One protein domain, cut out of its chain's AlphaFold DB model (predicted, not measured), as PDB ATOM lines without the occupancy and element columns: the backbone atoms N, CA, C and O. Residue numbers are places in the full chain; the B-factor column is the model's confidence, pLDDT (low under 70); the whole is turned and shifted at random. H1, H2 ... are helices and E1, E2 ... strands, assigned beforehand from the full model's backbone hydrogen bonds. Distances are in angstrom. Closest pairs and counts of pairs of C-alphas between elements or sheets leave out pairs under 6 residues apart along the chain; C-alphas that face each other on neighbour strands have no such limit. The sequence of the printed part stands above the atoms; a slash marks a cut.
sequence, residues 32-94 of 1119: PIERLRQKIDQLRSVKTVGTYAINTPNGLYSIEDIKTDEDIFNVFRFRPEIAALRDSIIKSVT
ATOM      1  N   PRO A  32     173.501 -43.539 -63.551       69.38
ATOM      2  CA  PRO A  32     174.330 -43.992 -62.435       69.38
ATOM      3  C   PRO A  32     173.527 -44.260 -61.151       69.38
ATOM      4  O   PRO A  32     173.869 -45.184 -60.417       69.38
ATOM      5  N   ILE A  33     172.426 -43.529 -60.925       73.75
ATOM      6  CA  ILE A  33     171.484 -43.785 -59.821       73.75
ATOM      7  C   ILE A  33     170.703 -45.070 -60.059       73.75
ATOM      8  O   ILE A  33     170.690 -45.909 -59.172       73.75
ATOM      9  N   GLU A  34     170.109 -45.286 -61.236       78.06
ATOM     10  CA  GLU A  34     169.367 -46.525 -61.514       78.06
ATOM     11  C   GLU A  34     170.262 -47.765 -61.415       78.06
ATOM     12  O   GLU A  34     169.840 -48.771 -60.856       78.06
ATOM     13  N   ARG A  35     171.525 -47.693 -61.858       76.00
ATOM     14  CA  ARG A  35     172.510 -48.776 -61.665       76.00
ATOM     15  C   ARG A  35     172.814 -49.029 -60.191       76.00
ATOM     16  O   ARG A  35     173.002 -50.174 -59.785       76.00
ATOM     17  N   LEU A  36     172.915 -47.969 -59.392       76.81
ATOM     18  CA  LEU A  36     173.244 -48.067 -57.972       76.81
ATOM     19  C   LEU A  36     172.031 -48.521 -57.144       76.81
ATOM     20  O   LEU A  36     172.176 -49.367 -56.267       76.81
ATOM     21  N   ARG A  37     170.829 -48.071 -57.509       80.56
ATOM     22  CA  ARG A  37     169.536 -48.549 -57.017       80.56
ATOM     23  C   ARG A  37     169.310 -50.014 -57.368       80.56
ATOM     24  O   ARG A  37     169.050 -50.786 -56.462       80.56
ATOM     25  N   GLN A  38     169.544 -50.435 -58.613       82.25
ATOM     26  CA  GLN A  38     169.519 -51.852 -59.002       82.25
ATOM     27  C   GLN A  38     170.474 -52.699 -58.151       82.25
ATOM     28  O   GLN A  38     170.106 -53.798 -57.752       82.25
ATOM     29  N   LYS A  39     171.670 -52.195 -57.814       79.44
ATOM     30  CA  LYS A  39     172.591 -52.883 -56.891       79.44
ATOM     31  C   LYS A  39     172.072 -52.929 -55.450       79.44
ATOM     32  O   LYS A  39     172.210 -53.960 -54.804       79.44
ATOM     33  N   ILE A  40     171.466 -51.858 -54.944       81.75
ATOM     34  CA  ILE A  40     170.877 -51.814 -53.593       81.75
ATOM     35  C   ILE A  40     169.633 -52.714 -53.508       81.75
ATOM     36  O   ILE A  40     169.476 -53.446 -52.537       81.75
ATOM     37  N   ASP A  41     168.795 -52.734 -54.543       81.00
ATOM     38  CA  ASP A  41     167.630 -53.611 -54.668       81.00
ATOM     39  C   ASP A  41     168.062 -55.085 -54.806       81.00
ATOM     40  O   ASP A  41     167.478 -55.952 -54.159       81.00
ATOM     41  N   GLN A  42     169.136 -55.377 -55.555       79.94
ATOM     42  CA  GLN A  42     169.772 -56.702 -55.578       79.94
ATOM     43  C   GLN A  42     170.272 -57.107 -54.188       79.94
ATOM     44  O   GLN A  42     169.974 -58.214 -53.743       79.94
ATOM     45  N   LEU A  43     170.966 -56.218 -53.471       75.94
ATOM     46  CA  LEU A  43     171.440 -56.492 -52.113       75.94
ATOM     47  C   LEU A  43     170.262 -56.736 -51.151       75.94
ATOM     48  O   LEU A  43     170.273 -57.745 -50.454       75.94
ATOM     49  N   ARG A  44     169.186 -55.933 -51.196       75.75
ATOM     50  CA  ARG A  44     167.941 -56.188 -50.435       75.75
ATOM     51  C   ARG A  44     167.222 -57.484 -50.844       75.75
ATOM     52  O   ARG A  44     166.508 -58.054 -50.026       75.75
ATOM     53  N   SER A  45     167.385 -57.964 -52.080       76.25
ATOM     54  CA  SER A  45     166.737 -59.201 -52.551       76.25
ATOM     55  C   SER A  45     167.368 -60.484 -51.994       76.25
ATOM     56  O   SER A  45     166.702 -61.520 -51.917       76.25
ATOM     57  N   VAL A  46     168.636 -60.432 -51.571       74.25
ATOM     58  CA  VAL A  46     169.325 -61.573 -50.959       74.25
ATOM     59  C   VAL A  46     168.851 -61.704 -49.509       74.25
ATOM     60  O   VAL A  46     169.220 -60.922 -48.641       74.25
ATOM     61  N   LYS A  47     168.021 -62.714 -49.225       52.12
ATOM     62  CA  LYS A  47     167.281 -62.876 -47.950       52.12
ATOM     63  C   LYS A  47     168.106 -62.949 -46.652       52.12
ATOM     64  O   LYS A  47     167.512 -62.968 -45.578       52.12
ATOM     65  N   THR A  48     169.433 -63.001 -46.720       56.81
ATOM     66  CA  THR A  48     170.343 -62.956 -45.562       56.81
ATOM     67  C   THR A  48     170.835 -61.541 -45.220       56.81
ATOM     68  O   THR A  48     171.602 -61.382 -44.275       56.81
ATOM     69  N   VAL A  49     170.413 -60.507 -45.960       50.53
ATOM     70  CA  VAL A  49     171.017 -59.156 -45.957       50.53
ATOM     71  C   VAL A  49     170.430 -58.185 -44.907       50.53
ATOM     72  O   VAL A  49     170.602 -56.975 -45.003       50.53
ATOM     73  N   GLY A  50     169.857 -58.689 -43.809       52.31
ATOM     74  CA  GLY A  50     169.412 -57.861 -42.665       52.31
ATOM     75  C   GLY A  50     170.542 -57.212 -41.838       52.31
ATOM     76  O   GLY A  50     170.332 -56.809 -40.699       52.31
ATOM     77  N   THR A  51     171.770 -57.193 -42.363       62.66
ATOM     78  CA  THR A  51     173.013 -56.861 -41.641       62.66
ATOM     79  C   THR A  51     174.028 -56.061 -42.461       62.66
ATOM     80  O   THR A  51     175.060 -55.659 -41.927       62.66
ATOM     81  N   TYR A  52     173.786 -55.819 -43.755       70.38
ATOM     82  CA  TYR A  52     174.783 -55.175 -44.613       70.38
ATOM     83  C   TYR A  52     174.574 -53.661 -44.591       70.38
ATOM     84  O   TYR A  52     173.489 -53.160 -44.892       70.38
ATOM     85  N   ALA A  53     175.641 -52.929 -44.287       80.69
ATOM     86  CA  ALA A  53     175.669 -51.476 -44.320       80.69
ATOM     87  C   ALA A  53     176.694 -50.977 -45.342       80.69
ATOM     88  O   ALA A  53     177.793 -51.519 -45.471       80.69
ATOM     89  N   ILE A  54     176.348 -49.909 -46.053       81.06
ATOM     90  CA  ILE A  54     177.281 -49.172 -46.897       81.06
ATOM     91  C   ILE A  54     178.151 -48.324 -45.969       81.06
ATOM     92  O   ILE A  54     177.674 -47.366 -45.361       81.06
ATOM     93  N   ASN A  55     179.427 -48.690 -45.844       82.44
ATOM     94  CA  ASN A  55     180.404 -47.886 -45.120       82.44
ATOM     95  C   ASN A  55     180.820 -46.673 -45.965       82.44
ATOM     96  O   ASN A  55     181.147 -46.806 -47.148       82.44
ATOM     97  N   THR A  56     180.802 -45.489 -45.362       83.38
ATOM     98  CA  THR A  56     181.120 -44.213 -46.009       83.38
ATOM     99  C   THR A  56     181.942 -43.325 -45.071       83.38
ATOM    100  O   THR A  56     181.875 -43.498 -43.854       83.38
ATOM    101  N   PRO A  57     182.615 -42.277 -45.583       78.12
ATOM    102  CA  PRO A  57     183.244 -41.255 -44.740       78.12
ATOM    103  C   PRO A  57     182.285 -40.505 -43.794       78.12
ATOM    104  O   PRO A  57     182.751 -39.794 -42.912       78.12
ATOM    105  N   ASN A  58     180.961 -40.630 -43.974       76.81
ATOM    106  CA  ASN A  58     179.946 -40.033 -43.097       76.81
ATOM    107  C   ASN A  58     179.390 -41.018 -42.047       76.81
ATOM    108  O   ASN A  58     178.616 -40.597 -41.192       76.81
ATOM    109  N   GLY A  59     179.745 -42.306 -42.122       83.44
ATOM    110  CA  GLY A  59     179.207 -43.372 -41.274       83.44
ATOM    111  C   GLY A  59     178.753 -44.612 -42.051       83.44
ATOM    112  O   GLY A  59     178.868 -44.688 -43.278       83.44
ATOM    113  N   LEU A  60     178.233 -45.587 -41.304       83.50
ATOM    114  CA  LEU A  60     177.606 -46.809 -41.808       83.50
ATOM    115  C   LEU A  60     176.113 -46.562 -42.055       83.50
ATOM    116  O   LEU A  60     175.421 -46.077 -41.164       83.50
ATOM    117  N   TYR A  61     175.617 -46.934 -43.236       83.81
ATOM    118  CA  TYR A  61     174.204 -46.808 -43.606       83.81
ATOM    119  C   TYR A  61     173.626 -48.169 -43.997       83.81
ATOM    120  O   TYR A  61     174.041 -48.745 -45.005       83.81
ATOM    121  N   SER A  62     172.687 -48.695 -43.212       85.44
ATOM    122  CA  SER A  62     172.059 -50.001 -43.447       85.44
ATOM    123  C   SER A  62     171.366 -50.037 -44.809       85.44
ATOM    124  O   SER A  62     170.634 -49.118 -45.170       85.44
ATOM    125  N   ILE A  63     171.538 -51.119 -45.566       83.94
ATOM    126  CA  ILE A  63     170.902 -51.286 -46.884       83.94
ATOM    127  C   ILE A  63     169.365 -51.360 -46.776       83.94
ATOM    128  O   ILE A  63     168.659 -51.018 -47.727       83.94
ATOM    129  N   GLU A  64     168.845 -51.721 -45.600       82.62
ATOM    130  CA  GLU A  64     167.422 -51.616 -45.266       82.62
ATOM    131  C   GLU A  64     166.926 -50.168 -45.156       82.62
ATOM    132  O   GLU A  64     165.797 -49.905 -45.556       82.62
ATOM    133  N   ASP A  65     167.744 -49.232 -44.659       81.88
ATOM    134  CA  ASP A  65     167.362 -47.826 -44.445       81.88
ATOM    135  C   ASP A  65     167.363 -47.015 -45.747       81.88
ATOM    136  O   ASP A  65     166.584 -46.075 -45.897       81.88
ATOM    137  N   ILE A  66     168.192 -47.409 -46.718       83.94
ATOM    138  CA  ILE A  66     168.302 -46.757 -48.028       83.94
ATOM    139  C   ILE A  66     167.117 -47.184 -48.909       83.94
ATOM    140  O   ILE A  66     167.187 -48.188 -49.629       83.94
ATOM    141  N   LYS A  67     166.010 -46.436 -48.850       82.31
ATOM    142  CA  LYS A  67     164.727 -46.786 -49.499       82.31
ATOM    143  C   LYS A  67     164.390 -45.901 -50.699       82.31
ATOM    144  O   LYS A  67     163.689 -46.350 -51.603       82.31
ATOM    145  N   THR A  68     164.882 -44.668 -50.718       84.75
ATOM    146  CA  THR A  68     164.602 -43.651 -51.737       84.75
ATOM    147  C   THR A  68     165.865 -43.232 -52.490       84.75
ATOM    148  O   THR A  68     166.990 -43.437 -52.030       84.75
ATOM    149  N   ASP A  69     165.687 -42.591 -53.646       78.31
ATOM    150  CA  ASP A  69     166.804 -42.000 -54.396       78.31
ATOM    151  C   ASP A  69     167.474 -40.852 -53.612       78.31
ATOM    152  O   ASP A  69     168.669 -40.605 -53.758       78.31
ATOM    153  N   GLU A  70     166.735 -40.197 -52.710       82.81
ATOM    154  CA  GLU A  70     167.260 -39.166 -51.811       82.81
ATOM    155  C   GLU A  70     168.124 -39.768 -50.688       82.81
ATOM    156  O   GLU A  70     169.162 -39.200 -50.348       82.81
ATOM    157  N   ASP A  71     167.788 -40.955 -50.173       83.44
ATOM    158  CA  ASP A  71     168.679 -41.700 -49.270       83.44
ATOM    159  C   ASP A  71     169.970 -42.088 -50.000       83.44
ATOM    160  O   ASP A  71     171.063 -41.895 -49.474       83.44
ATOM    161  N   ILE A  72     169.861 -42.552 -51.252       83.12
ATOM    162  CA  ILE A  72     171.014 -42.845 -52.114       83.12
ATOM    163  C   ILE A  72     171.911 -41.607 -52.264       83.12
ATOM    164  O   ILE A  72     173.123 -41.699 -52.049       83.12
ATOM    165  N   PHE A  73     171.341 -40.438 -52.573       82.75
ATOM    166  CA  PHE A  73     172.101 -39.189 -52.646       82.75
ATOM    167  C   PHE A  73     172.748 -38.811 -51.310       82.75
ATOM    168  O   PHE A  73     173.897 -38.372 -51.303       82.75
ATOM    169  N   ASN A  74     172.054 -38.985 -50.183       80.31
ATOM    170  CA  ASN A  74     172.570 -38.628 -48.863       80.31
ATOM    171  C   ASN A  74     173.706 -39.552 -48.401       80.31
ATOM    172  O   ASN A  74     174.715 -39.054 -47.900       80.31
ATOM    173  N   VAL A  75     173.601 -40.863 -48.638       81.50
ATOM    174  CA  VAL A  75     174.688 -41.824 -48.388       81.50
ATOM    175  C   VAL A  75     175.899 -41.489 -49.254       81.50
ATOM    176  O   VAL A  75     177.008 -41.341 -48.745       81.50
ATOM    177  N   PHE A  76     175.699 -41.311 -50.562       80.88
ATOM    178  CA  PHE A  76     176.788 -41.139 -51.526       80.88
ATOM    179  C   PHE A  76     177.223 -39.683 -51.764       80.88
ATOM    180  O   PHE A  76     178.070 -39.439 -52.624       80.88
ATOM    181  N   ARG A  77     176.746 -38.723 -50.956       79.81
ATOM    182  CA  ARG A  77     177.051 -37.275 -51.050       79.81
ATOM    183  C   ARG A  77     178.542 -36.920 -51.076       79.81
ATOM    184  O   ARG A  77     178.913 -35.835 -51.505       79.81
ATOM    185  N   PHE A  78     179.391 -37.823 -50.583       74.69
ATOM    186  CA  PHE A  78     180.848 -37.683 -50.545       74.69
ATOM    187  C   PHE A  78     181.541 -38.013 -51.879       74.69
ATOM    188  O   PHE A  78     182.740 -37.779 -52.005       74.69
ATOM    189  N   ARG A  79     180.827 -38.570 -52.869       74.31
ATOM    190  CA  ARG A  79     181.349 -38.810 -54.222       74.31
ATOM    191  C   ARG A  79     180.989 -37.629 -55.135       74.31
ATOM    192  O   ARG A  79     179.798 -37.434 -55.388       74.31
ATOM    193  N   PRO A  80     181.970 -36.878 -55.679       71.44
ATOM    194  CA  PRO A  80     181.700 -35.714 -56.530       71.44
ATOM    195  C   PRO A  80     180.803 -36.021 -57.735       71.44
ATOM    196  O   PRO A  80     179.929 -35.227 -58.058       71.44
ATOM    197  N   GLU A  81     180.952 -37.202 -58.341       72.00
ATOM    198  CA  GLU A  81     180.104 -37.708 -59.434       72.00
ATOM    199  C   GLU A  81     178.609 -37.724 -59.076       72.00
ATOM    200  O   GLU A  81     177.762 -37.326 -59.872       72.00
ATOM    201  N   ILE A  82     178.275 -38.178 -57.863       68.75
ATOM    202  CA  ILE A  82     176.890 -38.358 -57.412       68.75
ATOM    203  C   ILE A  82     176.323 -37.036 -56.885       68.75
ATOM    204  O   ILE A  82     175.145 -36.758 -57.098       68.75
ATOM    205  N   ALA A  83     177.162 -36.172 -56.305       70.81
ATOM    206  CA  ALA A  83     176.797 -34.785 -56.026       70.81
ATOM    207  C   ALA A  83     176.488 -34.012 -57.325       70.81
ATOM    208  O   ALA A  83     175.431 -33.397 -57.426       70.81
ATOM    209  N   ALA A  84     177.342 -34.113 -58.350       73.56
ATOM    210  CA  ALA A  84     177.128 -33.496 -59.660       73.56
ATOM    211  C   ALA A  84     175.876 -34.041 -60.371       73.56
ATOM    212  O   ALA A  84     175.153 -33.283 -61.018       73.56
ATOM    213  N   LEU A  85     175.577 -35.334 -60.214       71.62
ATOM    214  CA  LEU A  85     174.360 -35.945 -60.744       71.62
ATOM    215  C   LEU A  85     173.098 -35.498 -59.986       71.62
ATOM    216  O   LEU A  85     172.090 -35.211 -60.631       71.62
ATOM    217  N   ARG A  86     173.157 -35.353 -58.652       74.56
ATOM    218  CA  ARG A  86     172.084 -34.733 -57.850       74.56
ATOM    219  C   ARG A  86     171.828 -33.309 -58.323       74.56
ATOM    220  O   ARG A  86     170.692 -32.954 -58.601       74.56
ATOM    221  N   ASP A  87     172.887 -32.528 -58.499       72.38
ATOM    222  CA  ASP A  87     172.844 -31.174 -59.045       72.38
ATOM    223  C   ASP A  87     172.238 -31.129 -60.452       72.38
ATOM    224  O   ASP A  87     171.450 -30.236 -60.752       72.38
ATOM    225  N   SER A  88     172.583 -32.083 -61.321       72.81
ATOM    226  CA  SER A  88     172.035 -32.186 -62.677       72.81
ATOM    227  C   SER A  88     170.548 -32.543 -62.680       72.81
ATOM    228  O   SER A  88     169.815 -32.057 -63.538       72.81
ATOM    229  N   ILE A  89     170.100 -33.374 -61.736       67.06
ATOM    230  CA  ILE A  89     168.692 -33.761 -61.580       67.06
ATOM    231  C   ILE A  89     167.894 -32.642 -60.913       67.06
ATOM    232  O   ILE A  89     166.804 -32.328 -61.370       67.06
ATOM    233  N   ILE A  90     168.451 -31.950 -59.918       68.69
ATOM    234  CA  ILE A  90     167.854 -30.727 -59.374       68.69
ATOM    235  C   ILE A  90     167.698 -29.698 -60.501       68.69
ATOM    236  O   ILE A  90     166.598 -29.201 -60.696       68.69
ATOM    237  N   LYS A  91     168.732 -29.449 -61.317       65.25
ATOM    238  CA  LYS A  91     168.679 -28.491 -62.443       65.25
ATOM    239  C   LYS A  91     167.695 -28.878 -63.557       65.25
ATOM    240  O   LYS A  91     167.240 -27.979 -64.260       65.25
ATOM    241  N   SER A  92     167.357 -30.160 -63.733       56.38
ATOM    242  CA  SER A  92     166.355 -30.606 -64.717       56.38
ATOM    243  C   SER A  92     164.934 -30.726 -64.148       56.38
ATOM    244  O   SER A  92     163.971 -30.550 -64.893       56.38
ATOM    245  N   VAL A  93     164.791 -30.984 -62.843       49.53
ATOM    246  CA  VAL A  93     163.501 -31.126 -62.143       49.53
ATOM    247  C   VAL A  93     163.002 -29.792 -61.575       49.53
ATOM    248  O   VAL A  93     161.792 -29.584 -61.514       49.53
ATOM    249  N   THR A  94     163.879 -28.842 -61.226       41.72
ATOM    250  CA  THR A  94     163.464 -27.447 -61.018       41.72
ATOM    251  C   THR A  94     163.135 -26.829 -62.377       41.72
ATOM    252  O   THR A  94     164.055 -26.620 -63.174       41.72
TER     253      THR A  94
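AT A GLANCE: This is residues 32 to 94 of the 1119 residues of an uncharacterized protein of Diploscapter pachys (UniProt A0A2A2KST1). Short helix H2 sits in the middle, with the small hairpin E1-E2 packed on it, H1 meeting it nearly at a right angle and H3 folding back beside it. Residues 87 to 94 stick out. The 63 printed residues, mostly helix, hold H1, E1, E2, H2, H3 in that order; the sheet is antiparallel. The whole spans 38 by 22 by 15 A, only just compact, close to loose, with a radius of gyration of the C-alphas of 12.3 A.

IN THESE COORDINATES: E1 is residues 53 to 56, E2 59 to 62 and H2 69 to 76. H1, residues 32 to 45, 19.7 A, begins at C-alpha 32 (174.330, -43.992, -62.435). H3, residues 80 to 93, 19.6 A, ends at C-alpha 93 (163.501, -31.126, -62.143).

HOW THE PARTS SIT: In hairpin E1-E2, N 54 and O 61 are within hydrogen-bond range, 2.8 A. The closest C-alphas of E2 and H2, Tyr 61 and Val 75, are 6.9 A apart. H1 touches H2 with residues 33 to 37 alone, about perpendicular at 87 degrees; closest C-alphas Ile 33 and Asp 69, 7.4 A. H2 and H3, a helical hairpin, touch through residues 82 to 86 of H3 alone, opposite ways at a shallow tilt of 24 degrees; closest C-alphas Phe 76 and Ile 82, 6.5 A. Every O i to N i+4 pair in H1, H2 and H3 is within hydrogen-bond range.

THE WHOLE: The farthest C-alphas, Thr 48 and Thr 94, are 39.3 A apart. The printed part has no cut and no long link. pLDDT is under 70 at residues 32, 47 to 51, 82 and 89 to 94.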